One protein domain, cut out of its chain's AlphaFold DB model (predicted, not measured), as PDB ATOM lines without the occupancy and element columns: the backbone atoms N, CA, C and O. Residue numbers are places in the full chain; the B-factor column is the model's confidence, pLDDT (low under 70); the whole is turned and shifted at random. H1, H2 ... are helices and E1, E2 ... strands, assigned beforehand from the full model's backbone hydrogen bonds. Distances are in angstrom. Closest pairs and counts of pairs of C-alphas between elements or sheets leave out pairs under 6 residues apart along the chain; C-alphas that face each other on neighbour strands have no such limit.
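This is residues 30 to 176 of the 183 residues of an uncharacterized protein of Chryseobacterium vrystaatense (UniProt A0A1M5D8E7). A strongly twisted sheet of seven strands runs through the middle of a rounded body, with helices on both faces: H2 and H5 on one, H3 on the other. Two small helices, H1 and H4, only graze the sheet, and a hairpin, E6 and E7, makes its other edge. The 147 printed residues hold five named helices and seven named strands in the order H1 E1 E2 H2 E3 H3 E4 H4 E5 H5 E6 E7, a mixed class. The sheet's order is E1 E2 E5 E4 E3 E6 E7, parallel from E1 to E3 and antiparallel from E3 to E7. The whole is compact, with a radius of gyration of the C-alphas of 14.0 A and spans of 38 by 33 by 30 A.

H1 is residues 31 to 37, beginning at C-alpha 31 (-1.690, -25.045, 18.031). E1 is residues 42 to 44, E2 58 to 61 and H2 63 to 70. E3, residues 75 to 81, is 19.0 A long, and H3, residues 93 to 102, 14.3 A. E4, residues 106 to 111, is 16.5 A long; H4 is residues 116 to 119 and E5 130 to 132. H5, residues 142 to 154, is 17.6 A long. E6 is residues 163 to 167, 13.4 A, and E7 170 to 175, 15.3 A, ending at C-alpha 175 (-22.186, -39.439, 27.401).

In the sheet, N 43 and O 58 join E1 to E2 within hydrogen-bond range at 2.9 A, N 131 and O 59 E2 to E5 at 2.9 A, and N 111 and O 130 E5 to E4 at 2.8 A. E4 and E3 have N 108 and O 77 at 2.8 A, E3 and E6 N 166 and O 76 at 2.8 A, and E6 and E7 N 165 and O 173 at 2.9 A. H3, E3 and E4 form a strand-helix-strand unit, two parallel neighbour strands with a helix between, its crossover right-handed; E4, H4, E5 is another, also right-handed. E2, H2, E3 is a split one, with E5 and E4 between its strands, again right-handed. H3 lies over E4 and E3 at a height over the sheet of 9.3 A and runs along the strands, at 11 degrees to E4 on the local plane; the closest C-alphas of H3 and E4 are those of Cys 100 and Leu 107, 6.2 A. H5 is on the opposite face, making three layers, at a height of 8.4 A. H2 and H5 touch at a steep tilt of 40 degrees, the same way, closest at the C-alphas of Gly 63 and Phe 149, 4.7 A. H1 and H4 are close but not clearly touching, with the C-alphas of Thr 34 and Ser 116 at 5.1 A. Every O i to N i+4 pair is within hydrogen-bond range in H1, H3 and H5, and 3 of 4 in H2; H4 is too short for such a pair.

The two C-alphas farthest apart, those of Lys 36 and Asn 103, are 38.6 A apart. The printed part has no cut, and its long links are E1 to E2 and E3 to H3. The mean pLDDT of the printed part is 94.3, with residues 46, 88 and 89 under 70.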
ATOM      1  N   TYR A  30      -2.461 -25.509  22.232       96.06
ATOM      2  CA  TYR A  30      -1.132 -25.927  21.759       96.06
ATOM      3  C   TYR A  30      -0.963 -25.933  20.225       96.06
ATOM      4  O   TYR A  30      -0.058 -26.606  19.716       96.06
ATOM      5  N   TYR A  31      -1.780 -25.171  19.489       96.38
ATOM      6  CA  TYR A  31      -1.690 -25.045  18.031       96.38
ATOM      7  C   TYR A  31      -0.283 -24.635  17.568       96.38
ATOM      8  O   TYR A  31       0.373 -25.398  16.856       96.38
ATOM      9  N   ASP A  32       0.226 -23.491  18.039       95.75
ATOM     10  CA  ASP A  32       1.526 -22.949  17.608       95.75
ATOM     11  C   ASP A  32       2.682 -23.892  17.932       95.75
ATOM     12  O   ASP A  32       3.588 -24.108  17.121       95.75
ATOM     13  N   LYS A  33       2.631 -24.509  19.117       95.62
ATOM     14  CA  LYS A  33       3.606 -25.518  19.529       95.62
ATOM     15  C   LYS A  33       3.596 -26.703  18.562       95.62
ATOM     16  O   LYS A  33       4.650 -27.097  18.067       95.62
ATOM     17  N   THR A  34       2.413 -27.233  18.262       96.19
ATOM     18  CA  THR A  34       2.249 -28.381  17.364       96.19
ATOM     19  C   THR A  34       2.687 -28.044  15.943       96.19
ATOM     20  O   THR A  34       3.395 -28.838  15.327       96.19
ATOM     21  N   LYS A  35       2.350 -26.849  15.440       96.25
ATOM     22  CA  LYS A  35       2.778 -26.368  14.122       96.25
ATOM     23  C   LYS A  35       4.295 -26.195  14.042       96.25
ATOM     24  O   LYS A  35       4.891 -26.570  13.039       96.25
ATOM     25  N   LYS A  36       4.937 -25.694  15.102       97.25
ATOM     26  CA  LYS A  36       6.402 -25.573  15.180       97.25
ATOM     27  C   LYS A  36       7.098 -26.936  15.205       97.25
ATOM     28  O   LYS A  36       8.109 -27.120  14.539       97.25
ATOM     29  N   GLU A  37       6.573 -27.882  15.979       97.12
ATOM     30  CA  GLU A  37       7.129 -29.237  16.098       97.12
ATOM     31  C   GLU A  37       6.854 -30.094  14.852       97.12
ATOM     32  O   GLU A  37       7.568 -31.061  14.584       97.12
ATOM     33  N   SER A  38       5.774 -29.793  14.126       96.25
ATOM     34  CA  SER A  38       5.253 -30.604  13.018       96.25
ATOM     35  C   SER A  38       4.571 -29.734  11.953       96.25
ATOM     36  O   SER A  38       3.340 -29.733  11.864       96.25
ATOM     37  N   PRO A  39       5.341 -29.004  11.126       94.06
ATOM     38  CA  PRO A  39       4.793 -28.013  10.197       94.06
ATOM     39  C   PRO A  39       3.727 -28.558   9.246       94.06
ATOM     40  O   PRO A  39       2.731 -27.879   9.008       94.06
ATOM     41  N   ASP A  40       3.867 -29.795   8.776       95.44
ATOM     42  CA  ASP A  40       2.951 -30.380   7.786       95.44
ATOM     43  C   ASP A  40       1.777 -31.148   8.408       95.44
ATOM     44  O   ASP A  40       0.881 -31.601   7.700       95.44
ATOM     45  N   LEU A  41       1.746 -31.302   9.737       96.81
ATOM     46  CA  LEU A  41       0.708 -32.087  10.409       96.81
ATOM     47  C   LEU A  41      -0.664 -31.411  10.324       96.81
ATOM     48  O   LEU A  41      -1.664 -32.093  10.126       96.81
ATOM     49  N   LEU A  42      -0.707 -30.085  10.489       96.56
ATOM     50  CA  LEU A  42      -1.948 -29.316  10.575       96.56
ATOM     51  C   LEU A  42      -2.272 -28.660   9.230       96.56
ATOM     52  O   LEU A  42      -1.545 -27.758   8.787       96.56
ATOM     53  N   LEU A  43      -3.384 -29.075   8.623       95.00
ATOM     54  CA  LEU A  43      -3.874 -28.565   7.345       95.00
ATOM     55  C   LEU A  43      -5.153 -27.750   7.562       95.00
ATOM     56  O   LEU A  43      -6.125 -28.255   8.122       95.00
ATOM     57  N   LYS A  44      -5.177 -26.495   7.098       90.25
ATOM     58  CA  LYS A  44      -6.433 -25.731   7.023       90.25
ATOM     59  C   LYS A  44      -7.312 -26.359   5.949       90.25
ATOM     60  O   LYS A  44      -6.849 -26.565   4.827       90.25
ATOM     61  N   SER A  45      -8.557 -26.683   6.286       78.00
ATOM     62  CA  SER A  45      -9.440 -27.313   5.313       78.00
ATOM     63  C   SER A  45      -9.948 -26.297   4.288       78.00
ATOM     64  O   SER A  45     -10.689 -25.380   4.631       78.00
ATOM     65  N   SER A  46      -9.583 -26.481   3.019       69.38
ATOM     66  CA  SER A  46     -10.191 -25.794   1.866       69.38
ATOM     67  C   SER A  46     -11.186 -26.681   1.108       69.38
ATOM     68  O   SER A  46     -11.806 -26.243   0.140       69.38
ATOM     69  N   THR A  47     -11.337 -27.937   1.534       72.88
ATOM     70  CA  THR A  47     -12.112 -28.978   0.858       72.88
ATOM     71  C   THR A  47     -13.327 -29.396   1.685       72.88
ATOM     72  O   THR A  47     -13.471 -29.057   2.862       72.88
ATOM     73  N   ASN A  48     -14.242 -30.134   1.051       88.06
ATOM     74  CA  ASN A  48     -15.389 -30.717   1.734       88.06
ATOM     75  C   ASN A  48     -14.917 -31.760   2.761       88.06
ATOM     76  O   ASN A  48     -14.515 -32.865   2.396       88.06
ATOM     77  N   ILE A  49     -15.003 -31.420   4.049       94.38
ATOM     78  CA  ILE A  49     -14.536 -32.295   5.132       94.38
ATOM     79  C   ILE A  49     -15.376 -33.572   5.286       94.38
ATOM     80  O   ILE A  49     -14.919 -34.540   5.892       94.38
ATOM     81  N   CYS A  50     -16.595 -33.609   4.734       94.38
ATOM     82  CA  CYS A  50     -17.515 -34.731   4.919       94.38
ATOM     83  C   CYS A  50     -17.046 -35.994   4.186       94.38
ATOM     84  O   CYS A  50     -17.261 -37.100   4.689       94.38
ATOM     85  N   SER A  51     -16.368 -35.818   3.045       92.88
ATOM     86  CA  SER A  51     -15.839 -36.887   2.188       92.88
ATOM     87  C   SER A  51     -14.395 -37.280   2.501       92.88
ATOM     88  O   SER A  51     -13.829 -38.106   1.788       92.88
ATOM     89  N   LEU A  52     -13.767 -36.675   3.514       94.56
ATOM     90  CA  LEU A  52     -12.398 -37.021   3.878       94.56
ATOM     91  C   LEU A  52     -12.333 -38.455   4.404       94.56
ATOM     92  O   LEU A  52     -13.040 -38.833   5.340       94.56
ATOM     93  N   THR A  53     -11.439 -39.232   3.808       94.00
ATOM     94  CA  THR A  53     -11.016 -40.538   4.304       94.00
ATOM     95  C   THR A  53      -9.767 -40.387   5.162       94.00
ATOM     96  O   THR A  53      -9.130 -39.331   5.166       94.00
ATOM     97  N   TYR A  54      -9.408 -41.449   5.879       94.50
ATOM     98  CA  TYR A  54      -8.230 -41.482   6.734       94.50
ATOM     99  C   TYR A  54      -6.982 -40.869   6.083       94.50
ATOM    100  O   TYR A  54      -6.638 -41.146   4.933       94.50
ATOM    101  N   SER A  55      -6.305 -40.044   6.873       92.56
ATOM    102  CA  SER A  55      -5.029 -39.407   6.590       92.56
ATOM    103  C   SER A  55      -4.325 -39.193   7.929       92.56
ATOM    104  O   SER A  55      -4.984 -38.987   8.949       92.56
ATOM    105  N   SER A  56      -2.993 -39.235   7.927       92.25
ATOM    106  CA  SER A  56      -2.173 -38.903   9.098       92.25
ATOM    107  C   SER A  56      -2.128 -37.398   9.395       92.25
ATOM    108  O   SER A  56      -1.586 -36.994  10.422       92.25
ATOM    109  N   ASN A  57      -2.673 -36.559   8.509       95.12
ATOM    110  CA  ASN A  57      -2.819 -35.131   8.751       95.12
ATOM    111  C   ASN A  57      -4.038 -34.840   9.633       95.12
ATOM    112  O   ASN A  57      -5.069 -35.510   9.558       95.12
ATOM    113  N   VAL A  58      -3.932 -33.767  10.412       96.94
ATOM    114  CA  VAL A  58      -5.032 -33.204  11.191       96.94
ATOM    115  C   VAL A  58      -5.640 -32.052  10.406       96.94
ATOM    116  O   VAL A  58      -4.961 -31.068  10.094       96.94
ATOM    117  N   TYR A  59      -6.931 -32.161  10.105       97.44
ATOM    118  CA  TYR A  59      -7.657 -31.131   9.366       97.44
ATOM    119  C   TYR A  59      -8.288 -30.146  10.344       97.44
ATOM    120  O   TYR A  59      -9.070 -30.533  11.211       97.44
ATOM    121  N   ILE A  60      -7.928 -28.872  10.216       97.56
ATOM    122  CA  ILE A  60      -8.447 -27.783  11.043       97.56
ATOM    123  C   ILE A  60      -9.829 -27.391  10.515       97.56
ATOM    124  O   ILE A  60      -9.968 -27.081   9.327       97.56
ATOM    125  N   ILE A  61     -10.834 -27.423  11.393       97.81
ATOM    126  CA  ILE A  61     -12.244 -27.183  11.067       97.81
ATOM    127  C   ILE A  61     -12.924 -26.314  12.129       97.81
ATOM    128  O   ILE A  61     -12.521 -26.300  13.294       97.81
ATOM    129  N   ASN A  62     -14.028 -25.666  11.758       97.19
ATOM    130  CA  ASN A  62     -14.974 -25.093  12.718       97.19
ATOM    131  C   ASN A  62     -16.237 -25.968  12.862       97.19
ATOM    132  O   ASN A  62     -16.438 -26.955  12.144       97.19
ATOM    133  N   GLY A  63     -17.099 -25.614  13.815       97.31
ATOM    134  CA  GLY A  63     -18.298 -26.381  14.137       97.31
ATOM    135  C   GLY A  63     -19.342 -26.301  13.025       97.31
ATOM    136  O   GLY A  63     -20.050 -27.273  12.774       97.31
ATOM    137  N   GLN A  64     -19.388 -25.198  12.277       95.75
ATOM    138  CA  GLN A  64     -20.282 -25.054  11.125       95.75
ATOM    139  C   GLN A  64     -19.936 -26.052  10.014       95.75
ATOM    140  O   GLN A  64     -20.840 -26.662   9.436       95.75
ATOM    141  N   ASN A  65     -18.640 -26.275   9.750       95.06
ATOM    142  CA  ASN A  65     -18.198 -27.296   8.802       95.06
ATOM    143  C   ASN A  65     -18.693 -28.684   9.231       95.06
ATOM    144  O   ASN A  65     -19.316 -29.381   8.429       95.06
ATOM    145  N   LEU A  66     -18.472 -29.065  10.496       97.56
ATOM    146  CA  LEU A  66     -18.867 -30.386  10.991       97.56
ATOM    147  C   LEU A  66     -20.387 -30.558  11.015       97.56
ATOM    148  O   LEU A  66     -20.889 -31.584  10.563       97.56
ATOM    149  N   LYS A  67     -21.136 -29.541  11.459       97.56
ATOM    150  CA  LYS A  67     -22.607 -29.551  11.482       97.56
ATOM    151  C   LYS A  67     -23.199 -29.895  10.118       97.56
ATOM    152  O   LYS A  67     -24.192 -30.619  10.043       97.56
ATOM    153  N   ASN A  68     -22.601 -29.391   9.040       96.12
ATOM    154  CA  ASN A  68     -23.054 -29.693   7.686       96.12
ATOM    155  C   ASN A  68     -22.854 -31.168   7.321       96.12
ATOM    156  O   ASN A  68     -23.719 -31.728   6.653       96.12
ATOM    157  N   CYS A  69     -21.789 -31.809   7.804       96.69
ATOM    158  CA  CYS A  69     -21.596 -33.247   7.629       96.69
ATOM    159  C   CYS A  69     -22.571 -34.064   8.469       96.69
ATOM    160  O   CYS A  69     -23.161 -35.006   7.958       96.69
ATOM    161  N   LEU A  70     -22.813 -33.677   9.727       97.81
ATOM    162  CA  LEU A  70     -23.733 -34.406  10.611       97.81
ATOM    163  C   LEU A  70     -25.158 -34.491  10.036       97.81
ATOM    164  O   LEU A  70     -25.857 -35.469  10.277       97.81
ATOM    165  N   LYS A  71     -25.586 -33.493   9.249       97.06
ATOM    166  CA  LYS A  71     -26.886 -33.487   8.548       97.06
ATOM    167  C   LYS A  71     -26.980 -34.489   7.390       97.06
ATOM    168  O   LYS A  71     -28.092 -34.798   6.975       97.06
ATOM    169  N   GLN A  72     -25.849 -34.940   6.846       96.50
ATOM    170  CA  GLN A  72     -25.794 -35.886   5.722       96.50
ATOM    171  C   GLN A  72     -25.842 -37.347   6.186       96.50
ATOM    172  O   GLN A  72     -26.064 -38.237   5.375       96.50
ATOM    173  N   GLU A  73     -25.633 -37.587   7.480       96.94
ATOM    174  CA  GLU A  73     -25.536 -38.920   8.067       96.94
ATOM    175  C   GLU A  73     -26.841 -39.269   8.794       96.94
ATOM    176  O   GLU A  73     -27.367 -38.464   9.571       96.94
ATOM    177  N   ASP A  74     -27.346 -40.492   8.609       97.88
ATOM    178  CA  ASP A  74     -28.510 -40.969   9.367       97.88
ATOM    179  C   ASP A  74     -28.199 -41.038  10.867       97.88
ATOM    180  O   ASP A  74     -28.984 -40.558  11.688       97.88
ATOM    181  N   LYS A  75     -27.027 -41.590  11.207       98.56
ATOM    182  CA  LYS A  75     -26.491 -41.692  12.567       98.56
ATOM    183  C   LYS A  75     -25.028 -41.291  12.575       98.56
ATOM    184  O   LYS A  75     -24.220 -41.827  11.816       98.56
ATOM    185  N   SER A  76     -24.665 -40.383  13.468       98.31
ATOM    186  CA  SER A  76     -23.276 -39.961  13.631       98.31
ATOM    187  C   SER A  76     -22.900 -39.785  15.093       98.31
ATOM    188  O   SER A  76     -23.744 -39.549  15.959       98.31
ATOM    189  N   MET A  77     -21.608 -39.931  15.368       98.25
ATOM    190  CA  MET A  77     -21.021 -39.681  16.672       98.25
ATOM    191  C   MET A  77     -19.855 -38.715  16.524       98.25
ATOM    192  O   MET A  77     -18.955 -38.935  15.711       98.25
ATOM    193  N   VAL A  78     -19.866 -37.659  17.330       98.25
ATOM    194  CA  VAL A  78     -18.703 -36.794  17.529       98.25
ATOM    195  C   VAL A  78     -18.026 -37.226  18.820       98.25
ATOM    196  O   VAL A  78     -18.659 -37.234  19.876       98.25
ATOM    197  N   PHE A  79     -16.752 -37.596  18.728       97.50
ATOM    198  CA  PHE A  79     -15.914 -37.890  19.883       97.50
ATOM    199  C   PHE A  79     -14.949 -36.728  20.122       97.50
ATOM    200  O   PHE A  79     -14.034 -36.512  19.326       97.50
ATOM    201  N   ILE A  80     -15.148 -36.000  21.223       96.25
ATOM    202  CA  ILE A  80     -14.210 -34.995  21.727       96.25
ATOM    203  C   ILE A  80     -13.052 -35.726  22.413       96.25
ATOM    204  O   ILE A  80     -13.150 -36.200  23.548       96.25
ATOM    205  N   TRP A  81     -11.958 -35.873  21.677       95.75
ATOM    206  CA  TRP A  81     -10.796 -36.648  22.075       95.75
ATOM    207  C   TRP A  81      -9.744 -35.760  22.739       95.75
ATOM    208  O   TRP A  81      -9.210 -34.848  22.118       95.75
ATOM    209  N   SER A  82      -9.388 -36.068  23.986       93.38
ATOM    210  CA  SER A  82      -8.229 -35.467  24.660       93.38
ATOM    211  C   SER A  82      -6.996 -36.352  24.427       93.38
ATOM    212  O   SER A  82      -6.956 -37.454  24.990       93.38
ATOM    213  N   PRO A  83      -5.966 -35.918  23.674       91.88
ATOM    214  CA  PRO A  83      -4.830 -36.780  23.343       91.88
ATOM    215  C   PRO A  83      -4.144 -37.398  24.567       91.88
ATOM    216  O   PRO A  83      -3.935 -38.605  24.639       91.88
ATOM    217  N   LYS A  84      -3.840 -36.580  25.578       89.06
ATOM    218  CA  LYS A  84      -3.136 -37.015  26.800       89.06
ATOM    219  C   LYS A  84      -4.095 -37.406  27.919       89.06
ATOM    220  O   LYS A  84      -3.773 -37.215  29.091       89.06
ATOM    221  N   CYS A  85      -5.270 -37.924  27.572       84.62
ATOM    222  CA  CYS A  85      -6.190 -38.405  28.582       84.62
ATOM    223  C   CYS A  85      -5.552 -39.520  29.422       84.62
ATOM    224  O   CYS A  85      -5.117 -40.541  28.897       84.62
ATOM    225  N   SER A  86      -5.531 -39.322  30.739       73.12
ATOM    226  CA  SER A  86      -5.006 -40.281  31.715       73.12
ATOM    227  C   SER A  86      -6.100 -41.005  32.505       73.12
ATOM    228  O   SER A  86      -5.792 -41.784  33.405       73.12
ATOM    229  N   SER A  87      -7.377 -40.720  32.227       72.06
ATOM    230  CA  SER A  87      -8.496 -41.398  32.879       72.06
ATOM    231  C   SER A  87      -8.609 -42.837  32.385       72.06
ATOM    232  O   SER A  87      -8.410 -43.114  31.205       72.06
ATOM    233  N   ARG A  88      -9.018 -43.747  33.277       62.69
ATOM    234  CA  ARG A  88      -9.320 -45.151  32.938       62.69
ATOM    235  C   ARG A  88     -10.456 -45.289  31.920       62.69
ATOM    236  O   ARG A  88     -10.592 -46.336  31.308       62.69
ATOM    237  N   VAL A  89     -11.252 -44.235  31.759       69.19
ATOM    238  CA  VAL A  89     -12.413 -44.178  30.860       69.19
ATOM    239  C   VAL A  89     -12.014 -43.795  29.429       69.19
ATOM    240  O   VAL A  89     -12.839 -43.812  28.525       69.19
ATOM    241  N   CYS A  90     -10.749 -43.446  29.174       81.56
ATOM    242  CA  CYS A  90     -10.336 -43.056  27.831       81.56
ATOM    243  C   CYS A  90     -10.145 -44.263  26.917       81.56
ATOM    244  O   CYS A  90      -9.147 -44.977  26.978       81.56
ATOM    245  N   ILE A  91     -11.145 -44.459  26.061       88.69
ATOM    246  CA  ILE A  91     -11.216 -45.544  25.090       88.69
ATOM    247  C   ILE A  91     -10.286 -45.221  23.902       88.69
ATOM    248  O   ILE A  91     -10.323 -44.094  23.393       88.69
ATOM    249  N   PRO A  92      -9.455 -46.175  23.434       92.00
ATOM    250  CA  PRO A  92      -8.633 -45.997  22.237       92.00
ATOM    251  C   PRO A  92      -9.467 -45.647  20.997       92.00
ATOM    252  O   PRO A  92     -10.568 -46.167  20.824       92.00
ATOM    253  N   LEU A  93      -8.927 -44.810  20.102       95.38
ATOM    254  CA  LEU A  93      -9.646 -44.349  18.901       95.38
ATOM    255  C   LEU A  93     -10.149 -45.511  18.030       95.38
ATOM    256  O   LEU A  93     -11.276 -45.468  17.542       95.38
ATOM    257  N   ASP A  94      -9.341 -46.562  17.901       95.31
ATOM    258  CA  ASP A  94      -9.652 -47.748  17.099       95.31
ATOM    259  C   ASP A  94     -10.866 -48.508  17.656       95.31
ATOM    260  O   ASP A  94     -11.733 -48.944  16.905       95.31
ATOM    261  N   VAL A  95     -10.979 -48.585  18.987       95.38
ATOM    262  CA  VAL A  95     -12.106 -49.235  19.675       95.38
ATOM    263  C   VAL A  95     -13.389 -48.423  19.489       95.38
ATOM    264  O   VAL A  95     -14.449 -48.986  19.216       95.38
ATOM    265  N   VAL A  96     -13.306 -47.089  19.565       96.19
ATOM    266  CA  VAL A  96     -14.454 -46.215  19.259       96.19
ATOM    267  C   VAL A  96     -14.868 -46.369  17.790       96.19
ATOM    268  O   VAL A  96     -16.058 -46.442  17.482       96.19
ATOM    269  N   GLN A  97     -13.905 -46.472  16.869       97.81
ATOM    270  CA  GLN A  97     -14.189 -46.693  15.452       97.81
ATOM    271  C   GLN A  97     -14.879 -48.034  15.196       97.81
ATOM    272  O   GLN A  97     -15.796 -48.095  14.362       97.81
ATOM    273  N   GLU A  98     -14.437 -49.093  15.866       97.25
ATOM    274  CA  GLU A  98     -15.030 -50.422  15.770       97.25
ATOM    275  C   GLU A  98     -16.465 -50.415  16.305       97.25
ATOM    276  O   GLU A  98     -17.380 -50.810  15.578       97.25
ATOM    277  N   TYR A  99     -16.681 -49.840  17.497       96.56
ATOM    278  CA  TYR A  99     -18.013 -49.628  18.067       96.56
ATOM    279  C   TYR A  99     -18.946 -48.920  17.077       96.56
ATOM    280  O   TYR A  99     -20.039 -49.407  16.771       96.56
ATOM    281  N   CYS A 100     -18.509 -47.783  16.532       97.44
ATOM    282  CA  CYS A 100     -19.305 -47.014  15.583       97.44
ATOM    283  C   CYS A 100     -19.569 -47.803  14.293       97.44
ATOM    284  O   CYS A 100     -20.688 -47.792  13.788       97.44
ATOM    285  N   THR A 101     -18.580 -48.547  13.788       97.12
ATOM    286  CA  THR A 101     -18.744 -49.378  12.585       97.12
ATOM    287  C   THR A 101     -19.777 -50.481  12.795       97.12
ATOM    288  O   THR A 101     -20.655 -50.638  11.947       97.12
ATOM    289  N   LYS A 102     -19.712 -51.201  13.923       96.62
ATOM    290  CA  LYS A 102     -20.645 -52.285  14.270       96.62
ATOM    291  C   LYS A 102     -22.089 -51.795  14.388       96.62
ATOM    292  O   LYS A 102     -23.014 -52.514  14.035       96.62
ATOM    293  N   ASN A 103     -22.273 -50.553  14.838       96.19
ATOM    294  CA  ASN A 103     -23.586 -49.940  15.042       96.19
ATOM    295  C   ASN A 103     -24.067 -49.075  13.861       96.19
ATOM    296  O   ASN A 103     -25.077 -48.382  13.989       96.19
ATOM    297  N   HIS A 104     -23.365 -49.098  12.719       97.25
ATOM    298  CA  HIS A 104     -23.665 -48.267  11.545       97.25
ATOM    299  C   HIS A 104     -23.735 -46.759  11.866       97.25
ATOM    300  O   HIS A 104     -24.631 -46.047  11.416       97.25
ATOM    301  N   ILE A 105     -22.785 -46.279  12.671       98.00
ATOM    302  CA  ILE A 105     -22.639 -44.881  13.083       98.00
ATOM    303  C   ILE A 105     -21.402 -44.291  12.398       98.00
ATOM    304  O   ILE A 105     -20.303 -44.845  12.487       98.00
ATOM    305  N   THR A 106     -21.548 -43.129  11.764       98.19
ATOM    306  CA  THR A 106     -20.400 -42.387  11.229       98.19
ATOM    307  C   THR A 106     -19.665 -41.660  12.355       98.19
ATOM    308  O   THR A 106     -20.229 -40.788  13.014       98.19
ATOM    309  N   LEU A 107     -18.392 -41.996  12.574       98.44
ATOM    310  CA  LEU A 107     -17.553 -41.390  13.612       98.44
ATOM    311  C   LEU A 107     -16.785 -40.169  13.082       98.44
ATOM    312  O   LEU A 107     -16.138 -40.242  12.037       98.44
ATOM    313  N   SER A 108     -16.817 -39.070  13.836       98.44
ATOM    314  CA  SER A 108     -15.932 -37.910  13.675       98.44
ATOM    315  C   SER A 108     -15.145 -37.694  14.965       98.44
ATOM    316  O   SER A 108     -15.734 -37.456  16.019       98.44
ATOM    317  N   ILE A 109     -13.818 -37.780  14.889       98.31
ATOM    318  CA  ILE A 109     -12.928 -37.571  16.036       98.31
ATOM    319  C   ILE A 109     -12.437 -36.130  15.990       98.31
ATOM    320  O   ILE A 109     -11.795 -35.726  15.022       98.31
ATOM    321  N   VAL A 110     -12.744 -35.362  17.029       98.12
ATOM    322  CA  VAL A 110     -12.353 -33.957  17.157       98.12
ATOM    323  C   VAL A 110     -11.424 -33.844  18.351       98.12
ATOM    324  O   VAL A 110     -11.809 -34.149  19.475       98.12
ATOM    325  N   ALA A 111     -10.190 -33.425  18.113       97.38
ATOM    326  CA  ALA A 111      -9.232 -33.224  19.175       97.38
ATOM    327  C   ALA A 111      -9.595 -31.988  20.003       97.38
ATOM    328  O   ALA A 111      -9.751 -30.889  19.471       97.38
ATOM    329  N   GLU A 112      -9.683 -32.182  21.315       95.25
ATOM    330  CA  GLU A 112      -9.906 -31.126  22.298       95.25
ATOM    331  C   GLU A 112      -8.778 -30.090  22.270       95.25
ATOM    332  O   GLU A 112      -9.032 -28.899  22.381       95.25
ATOM    333  N   TYR A 113      -7.537 -30.543  22.099       96.38
ATOM    334  CA  TYR A 113      -6.335 -29.728  21.947       96.38
ATOM    335  C   TYR A 113      -5.311 -30.486  21.095       96.38
ATOM    336  O   TYR A 113      -5.418 -31.697  20.884       96.38
ATOM    337  N   TYR A 114      -4.299 -29.777  20.608       96.81
ATOM    338  CA  TYR A 114      -3.265 -30.303  19.733       96.81
ATOM    339  C   TYR A 114      -2.137 -30.997  20.506       96.81
ATOM    340  O   TYR A 114      -1.657 -30.515  21.532       96.81
ATOM    341  N   ASP A 115      -1.694 -32.143  19.991       96.00
ATOM    342  CA  ASP A 115      -0.543 -32.872  20.513       96.00
ATOM    343  C   ASP A 115       0.210 -33.559  19.372       96.00
ATOM    344  O   ASP A 115      -0.263 -34.545  18.807       96.00
ATOM    345  N   SER A 116       1.380 -33.023  19.021       94.62
ATOM    346  CA  SER A 116       2.169 -33.469  17.866       94.62
ATOM    347  C   SER A 116       2.535 -34.955  17.908       94.62
ATOM    348  O   SER A 116       2.500 -35.627  16.880       94.62
ATOM    349  N   GLU A 117       2.880 -35.475  19.084       94.06
ATOM    350  CA  GLU A 117       3.320 -36.856  19.270       94.06
ATOM    351  C   GLU A 117       2.166 -37.834  19.050       94.06
ATOM    352  O   GLU A 117       2.308 -38.826  18.335       94.06
ATOM    353  N   LEU A 118       1.011 -37.553  19.655       94.81
ATOM    354  CA  LEU A 118      -0.135 -38.453  19.602       94.81
ATOM    355  C   LEU A 118      -0.899 -38.332  18.287       94.81
ATOM    356  O   LEU A 118      -1.304 -39.347  17.736       94.81
ATOM    357  N   MET A 119      -1.026 -37.129  17.730       95.44
ATOM    358  CA  MET A 119      -1.714 -36.917  16.454       95.44
ATOM    359  C   MET A 119      -0.975 -37.510  15.249       95.44
ATOM    360  O   MET A 119      -1.610 -37.795  14.242       95.44
ATOM    361  N   LYS A 120       0.346 -37.722  15.336       94.00
ATOM    362  CA  LYS A 120       1.135 -38.384  14.279       94.00
ATOM    363  C   LYS A 120       1.005 -39.904  14.265       94.00
ATOM    364  O   LYS A 120       1.506 -40.543  13.336       94.00
ATOM    365  N   LYS A 121       0.429 -40.501  15.310       93.94
ATOM    366  CA  LYS A 121       0.298 -41.956  15.386       93.94
ATOM    367  C   LYS A 121      -0.642 -42.449  14.292       93.94
ATOM    368  O   LYS A 121      -1.566 -41.757  13.876       93.94
ATOM    369  N   VAL A 122      -0.384 -43.669  13.836       92.56
ATOM    370  CA  VAL A 122      -1.276 -44.360  12.911       92.56
ATOM    371  C   VAL A 122      -2.397 -44.989  13.723       92.56
ATOM    372  O   VAL A 122      -2.128 -45.786  14.620       92.56
ATOM    373  N   TYR A 123      -3.631 -44.622  13.395       94.38
ATOM    374  CA  TYR A 123      -4.844 -45.159  14.004       94.38
ATOM    375  C   TYR A 123      -5.662 -45.897  12.944       94.38
ATOM    376  O   TYR A 123      -5.715 -45.484  11.784       94.38
ATOM    377  N   ASN A 124      -6.327 -46.975  13.338       95.81
ATOM    378  CA  ASN A 124      -7.293 -47.698  12.523       95.81
ATOM    379  C   ASN A 124      -8.668 -47.008  12.589       95.81
ATOM    380  O   ASN A 124      -9.635 -47.525  13.152       95.81
ATOM    381  N   ILE A 125      -8.738 -45.806  12.017       97.25
ATOM    382  CA  ILE A 125      -9.937 -44.963  11.942       97.25
ATOM    383  C   ILE A 125     -10.291 -44.667  10.480       97.25
ATOM    384  O   ILE A 125      -9.435 -44.712   9.602       97.25
ATOM    385  N   LYS A 126     -11.564 -44.379  10.187       97.69
ATOM    386  CA  LYS A 126     -12.061 -44.190   8.808       97.69
ATOM    387  C   LYS A 126     -11.936 -42.755   8.300       97.69
ATOM    388  O   LYS A 126     -11.775 -42.551   7.098       97.69
ATOM    389  N   LYS A 127     -12.034 -41.777   9.202       97.06
ATOM    390  CA  LYS A 127     -11.896 -40.335   8.933       97.06
ATOM    391  C   LYS A 127     -10.637 -39.809   9.634       97.06
ATOM    392  O   LYS A 127     -10.215 -40.424  10.614       97.06
ATOM    393  N   PRO A 128     -10.013 -38.720   9.152       96.69
ATOM    394  CA  PRO A 128      -8.868 -38.134   9.840       96.69
ATOM    395  C   PRO A 128      -9.286 -37.559  11.199       96.69
ATOM    396  O   PRO A 128     -10.469 -37.339  11.468       96.69
ATOM    397  N   ILE A 129      -8.297 -37.276  12.044       98.00
ATOM    398  CA  ILE A 129      -8.520 -36.484  13.254       98.00
ATOM    399  C   ILE A 129      -8.775 -35.035  12.828       98.00
ATOM    400  O   ILE A 129      -8.029 -34.462  12.029       98.00
ATOM    401  N   PHE A 130      -9.817 -34.431  13.382       98.31
ATOM    402  CA  PHE A 130     -10.114 -33.020  13.192       98.31
ATOM    403  C   PHE A 130      -9.550 -32.193  14.345       98.31
ATOM    404  O   PHE A 130      -9.673 -32.572  15.507       98.31
ATOM    405  N   GLY A 131      -8.938 -31.055  14.029       97.94
ATOM    406  CA  GLY A 131      -8.544 -30.039  15.005       97.94
ATOM    407  C   GLY A 131      -9.511 -28.859  14.968       97.94
ATOM    408  O   GLY A 131     -10.036 -28.534  13.905       97.94
ATOM    409  N   ILE A 132      -9.740 -28.212  16.107       98.06
ATOM    410  CA  ILE A 132     -10.648 -27.063  16.190       98.06
ATOM    411  C   ILE A 132      -9.915 -25.777  15.794       98.06
ATOM    412  O   ILE A 132      -8.873 -25.456  16.353       98.06
ATOM    413  N   ASP A 133     -10.484 -25.027  14.852       97.62
ATOM    414  CA  ASP A 133      -9.943 -23.756  14.367       97.62
ATOM    415  C   ASP A 133      -9.980 -22.655  15.443       97.62
ATOM    416  O   ASP A 133     -10.983 -21.966  15.635       97.62
ATOM    417  N   THR A 134      -8.869 -22.485  16.160       96.94
ATOM    418  CA  THR A 134      -8.724 -21.472  17.215       96.94
ATOM    419  C   THR A 134      -8.664 -20.045  16.677       96.94
ATOM    420  O   THR A 134      -9.039 -19.113  17.394       96.94
ATOM    421  N   GLU A 135      -8.250 -19.858  15.419       96.81
ATOM    422  CA  GLU A 135      -8.274 -18.552  14.757       96.81
ATOM    423  C   GLU A 135      -9.719 -18.129  14.472       96.81
ATOM    424  O   GLU A 135     -10.096 -16.997  14.778       96.81
ATOM    425  N   PHE A 136     -10.551 -19.047  13.960       97.19
ATOM    426  CA  PHE A 136     -11.977 -18.795  13.715       97.19
ATOM    427  C   PHE A 136     -12.716 -18.368  14.992       97.19
ATOM    428  O   PHE A 136     -13.492 -17.412  14.963       97.19
ATOM    429  N   TYR A 137     -12.447 -19.031  16.123       97.75
ATOM    430  CA  TYR A 137     -13.058 -18.693  17.417       97.75
ATOM    431  C   TYR A 137     -12.332 -17.589  18.196       97.75
ATOM    432  O   TYR A 137     -12.793 -17.211  19.275       97.75
ATOM    433  N   GLN A 138     -11.222 -17.062  17.671       97.88
ATOM    434  CA  GLN A 138     -10.463 -15.945  18.247       97.88
ATOM    435  C   GLN A 138     -10.012 -16.186  19.700       97.88
ATOM    436  O   GLN A 138     -10.004 -15.277  20.534       97.88
ATOM    437  N   THR A 139      -9.652 -17.428  20.036       97.44
ATOM    438  CA  THR A 139      -9.209 -17.799  21.385       97.44
ATOM    439  C   THR A 139      -8.350 -19.055  21.361       97.44
ATOM    440  O   THR A 139      -8.697 -20.043  20.725       97.44
ATOM    441  N   ASP A 140      -7.265 -19.041  22.135       96.56
ATOM    442  CA  ASP A 140      -6.423 -20.221  22.372       96.56
ATOM    443  C   ASP A 140      -6.848 -21.014  23.623       96.56
ATOM    444  O   ASP A 140      -6.381 -22.125  23.849       96.56
ATOM    445  N   LEU A 141      -7.747 -20.460  24.447       96.88
ATOM    446  CA  LEU A 141      -8.276 -21.138  25.634       96.88
ATOM    447  C   LEU A 141      -9.246 -22.254  25.243       96.88
ATOM    448  O   LEU A 141     -10.293 -21.975  24.647       96.88
ATOM    449  N   THR A 142      -8.926 -23.476  25.662       95.44
ATOM    450  CA  THR A 142      -9.648 -24.707  25.316       95.44
ATOM    451  C   THR A 142     -11.127 -24.649  25.623       95.44
ATOM    452  O   THR A 142     -11.950 -24.813  24.723       95.44
ATOM    453  N   ASP A 143     -11.476 -24.296  26.858       94.75
ATOM    454  CA  ASP A 143     -12.874 -24.196  27.275       94.75
ATOM    455  C   ASP A 143     -13.667 -23.212  26.407       94.75
ATOM    456  O   ASP A 143     -14.852 -23.422  26.148       94.75
ATOM    457  N   ARG A 144     -13.038 -22.128  25.933       96.94
ATOM    458  CA  ARG A 144     -13.735 -21.096  25.154       96.94
ATOM    459  C   ARG A 144     -14.031 -21.559  23.733       96.94
ATOM    460  O   ARG A 144     -15.186 -21.467  23.315       96.94
ATOM    461  N   TYR A 145     -13.033 -22.064  23.002       97.75
ATOM    462  CA  TYR A 145     -13.286 -22.528  21.636       97.75
ATOM    463  C   TYR A 145     -14.107 -23.820  21.618       97.75
ATOM    464  O   TYR A 145     -14.901 -23.999  20.700       97.75
ATOM    465  N   LEU A 146     -13.989 -24.695  22.628       97.00
ATOM    466  CA  LEU A 146     -14.856 -25.870  22.736       97.00
ATOM    467  C   LEU A 146     -16.306 -25.464  22.948       97.00
ATOM    468  O   LEU A 146     -17.176 -25.981  22.257       97.00
ATOM    469  N   ASN A 147     -16.583 -24.524  23.856       97.19
ATOM    470  CA  ASN A 147     -17.942 -24.015  24.047       97.19
ATOM    471  C   ASN A 147     -18.520 -23.451  22.743       97.19
ATOM    472  O   ASN A 147     -19.646 -23.788  22.379       97.19
ATOM    473  N   ALA A 148     -17.744 -22.647  22.012       98.00
ATOM    474  CA  ALA A 148     -18.177 -22.097  20.731       98.00
ATOM    475  C   ALA A 148     -18.412 -23.194  19.675       98.00
ATOM    476  O   ALA A 148     -19.448 -23.204  19.011       98.00
ATOM    477  N   PHE A 149     -17.508 -24.172  19.584       98.19
ATOM    478  CA  PHE A 149     -17.633 -25.320  18.688       98.19
ATOM    479  C   PHE A 149     -18.864 -26.180  18.989       98.19
ATOM    480  O   PHE A 149     -19.602 -26.551  18.076       98.19
ATOM    481  N   MET A 150     -19.119 -26.463  20.265       97.12
ATOM    482  CA  MET A 150     -20.279 -27.224  20.735       97.12
ATOM    483  C   MET A 150     -21.589 -26.488  20.449       97.12
ATOM    484  O   MET A 150     -22.567 -27.095  20.000       97.12
ATOM    485  N   ASN A 151     -21.589 -25.166  20.627       97.12
ATOM    486  CA  ASN A 151     -22.724 -24.327  20.280       97.12
ATOM    487  C   ASN A 151     -23.007 -24.359  18.767       97.12
ATOM    488  O   ASN A 151     -24.160 -24.509  18.357       97.12
ATOM    489  N   ASP A 152     -21.970 -24.321  17.929       97.38
ATOM    490  CA  ASP A 152     -22.125 -24.429  16.478       97.38
ATOM    491  C   ASP A 152     -22.751 -25.772  16.063       97.38
ATOM    492  O   ASP A 152     -23.730 -25.783  15.303       97.38
ATOM    493  N   ILE A 153     -22.245 -26.904  16.572       97.12
ATOM    494  CA  ILE A 153     -22.722 -28.235  16.149       97.12
ATOM    495  C   ILE A 153     -24.078 -28.615  16.753       97.12
ATOM    496  O   ILE A 153     -24.881 -29.253  16.071       97.12
ATOM    497  N   ALA A 154     -24.358 -28.214  17.994       94.25
ATOM    498  CA  ALA A 154     -25.469 -28.763  18.772       94.25
ATOM    499  C   ALA A 154     -26.285 -27.726  19.562       94.25
ATOM    500  O   ALA A 154     -27.248 -28.117  20.214       94.25
ATOM    501  N   GLN A 155     -25.959 -26.428  19.480       93.69
ATOM    502  CA  GLN A 155     -26.633 -25.357  20.238       93.69
ATOM    503  C   GLN A 155     -26.641 -25.622  21.753       93.69
ATOM    504  O   GLN A 155     -27.613 -25.342  22.452       93.69
ATOM    505  N   THR A 156     -25.555 -26.209  22.253       90.19
ATOM    506  CA  THR A 156     -25.347 -26.499  23.671       90.19
ATOM    507  C   THR A 156     -23.991 -25.979  24.107       90.19
ATOM    508  O   THR A 156     -23.052 -25.913  23.313       90.19
ATOM    509  N   ASN A 157     -23.874 -25.670  25.395       87.06
ATOM    510  CA  ASN A 157     -22.577 -25.425  26.005       87.06
ATOM    511  C   ASN A 157     -21.776 -26.727  26.076       87.06
ATOM    512  O   ASN A 157     -22.342 -27.827  26.145       87.06
ATOM    513  N   TYR A 158     -20.454 -26.583  26.084       81.94
ATOM    514  CA  TYR A 158     -19.558 -27.683  26.377       81.94
ATOM    515  C   TYR A 158     -19.870 -28.233  27.769       81.94
ATOM    516  O   TYR A 158     -20.076 -27.505  28.741       81.94
ATOM    517  N   SER A 159     -19.912 -29.552  27.832       82.31
ATOM    518  CA  SER A 159     -19.949 -30.316  29.066       82.31
ATOM    519  C   SER A 159     -18.806 -31.316  28.991       82.31
ATOM    520  O   SER A 159     -18.314 -31.598  27.903       82.31
ATOM    521  N   ASN A 160     -18.418 -31.913  30.114       82.81
ATOM    522  CA  ASN A 160     -17.345 -32.912  30.110       82.81
ATOM    523  C   ASN A 160     -17.668 -34.165  29.265       82.81
ATOM    524  O   ASN A 160     -16.758 -34.958  29.043       82.81
ATOM    525  N   LYS A 161     -18.915 -34.292  28.767       90.38
ATOM    526  CA  LYS A 161     -19.403 -35.351  27.877       90.38
ATOM    527  C   LYS A 161     -18.604 -35.402  26.581       90.38
ATOM    528  O   LYS A 161     -18.646 -34.485  25.765       90.38
ATOM    529  N   ARG A 162     -17.917 -36.525  26.381       91.88
ATOM    530  CA  ARG A 162     -16.981 -36.725  25.266       91.88
ATOM    531  C   ARG A 162     -17.633 -37.291  24.012       91.88
ATOM    532  O   ARG A 162     -17.139 -37.042  22.919       91.88
ATOM    533  N   TYR A 163     -18.721 -38.042  24.155       95.25
ATOM    534  CA  TYR A 163     -19.410 -38.698  23.048       95.25
ATOM    535  C   TYR A 163     -20.762 -38.042  22.818       95.25
ATOM    536  O   TYR A 163     -21.643 -38.097  23.677       95.25
ATOM    537  N   LEU A 164     -20.930 -37.437  21.648       97.00
ATOM    538  CA  LEU A 164     -22.166 -36.795  21.234       97.00
ATOM    539  C   LEU A 164     -22.792 -37.606  20.108       97.00
ATOM    540  O   LEU A 164     -22.190 -37.754  19.045       97.00
ATOM    541  N   TYR A 165     -23.998 -38.112  20.334       97.81
ATOM    542  CA  TYR A 165     -24.731 -38.905  19.357       97.81
ATOM    543  C   TYR A 165     -25.789 -38.053  18.654       97.81
ATOM    544  O   TYR A 165     -26.609 -37.397  19.304       97.81
ATOM    545  N   PHE A 166     -25.776 -38.093  17.324       98.44
ATOM    546  CA  PHE A 166     -26.654 -37.326  16.454       98.44
ATOM    547  C   PHE A 166     -27.440 -38.242  15.520       98.44
ATOM    548  O   PHE A 166     -26.912 -39.225  14.996       98.44
ATOM    549  N   GLU A 167     -28.674 -37.843  15.227       98.31
ATOM    550  CA  GLU A 167     -29.487 -38.428  14.161       98.31
ATOM    551  C   GLU A 167     -29.924 -37.330  13.202       98.31
ATOM    552  O   GLU A 167     -30.543 -36.348  13.628       98.31
ATOM    553  N   LYS A 168     -29.582 -37.477  11.916       97.25
ATOM    554  CA  LYS A 168     -29.869 -36.484  10.864       97.25
ATOM    555  C   LYS A 168     -29.472 -35.056  11.273       97.25
ATOM    556  O   LYS A 168     -30.220 -34.096  11.088       97.25
ATOM    557  N   GLY A 169     -28.298 -34.922  11.891       96.75
ATOM    558  CA  GLY A 169     -27.741 -33.651  12.366       96.75
ATOM    559  C   GLY A 169     -28.345 -33.085  13.657       96.75
ATOM    560  O   GLY A 169     -27.968 -31.984  14.054       96.75
ATOM    561  N   VAL A 170     -29.256 -33.800  14.325       97.62
ATOM    562  CA  VAL A 170     -29.861 -33.378  15.598       97.62
ATOM    563  C   VAL A 170     -29.235 -34.152  16.750       97.62
ATOM    564  O   VAL A 170     -29.245 -35.382  16.734       97.62
ATOM    565  N   LEU A 171     -28.727 -33.444  17.763       97.50
ATOM    566  CA  LEU A 171     -28.184 -34.060  18.974       97.50
ATOM    567  C   LEU A 171     -29.287 -34.839  19.707       97.50
ATOM    568  O   LEU A 171     -30.356 -34.297  19.988       97.50
ATOM    569  N   LYS A 172     -29.022 -36.109  20.016       97.44
ATOM    570  CA  LYS A 172     -29.949 -37.000  20.730       97.44
ATOM    571  C   LYS A 172     -29.452 -37.380  22.116       97.44
ATOM    572  O   LYS A 172     -30.266 -37.518  23.021       97.44
ATOM    573  N   ASN A 173     -28.141 -37.562  22.282       95.81
ATOM    574  CA  ASN A 173     -27.556 -37.947  23.563       95.81
ATOM    575  C   ASN A 173     -26.111 -37.446  23.705       95.81
ATOM    576  O   ASN A 173     -25.411 -37.265  22.707       95.81
ATOM    577  N   MET A 174     -25.666 -37.273  24.950       94.94
ATOM    578  CA  MET A 174     -24.283 -36.977  25.315       94.94
ATOM    579  C   MET A 174     -23.850 -37.861  26.488       94.94
ATOM    580  O   MET A 174     -24.530 -37.910  27.513       94.94
ATOM    581  N   THR A 175     -22.707 -38.533  26.366       92.75
ATOM    582  CA  THR A 175     -22.186 -39.439  27.401       92.75
ATOM    583  C   THR A 175     -20.668 -39.323  27.552       92.75
ATOM    584  O   THR A 175     -19.968 -38.877  26.644       92.75
ATOM    585  N   ASP A 176     -20.168 -39.699  28.727       88.44
ATOM    586  CA  ASP A 176     -18.733 -39.858  29.013       88.44
ATOM    587  C   ASP A 176     -18.247 -41.288  28.775       88.44
ATOM    588  O   ASP A 176     -17.049 -41.532  28.687       88.44
TER     589      ASP A 176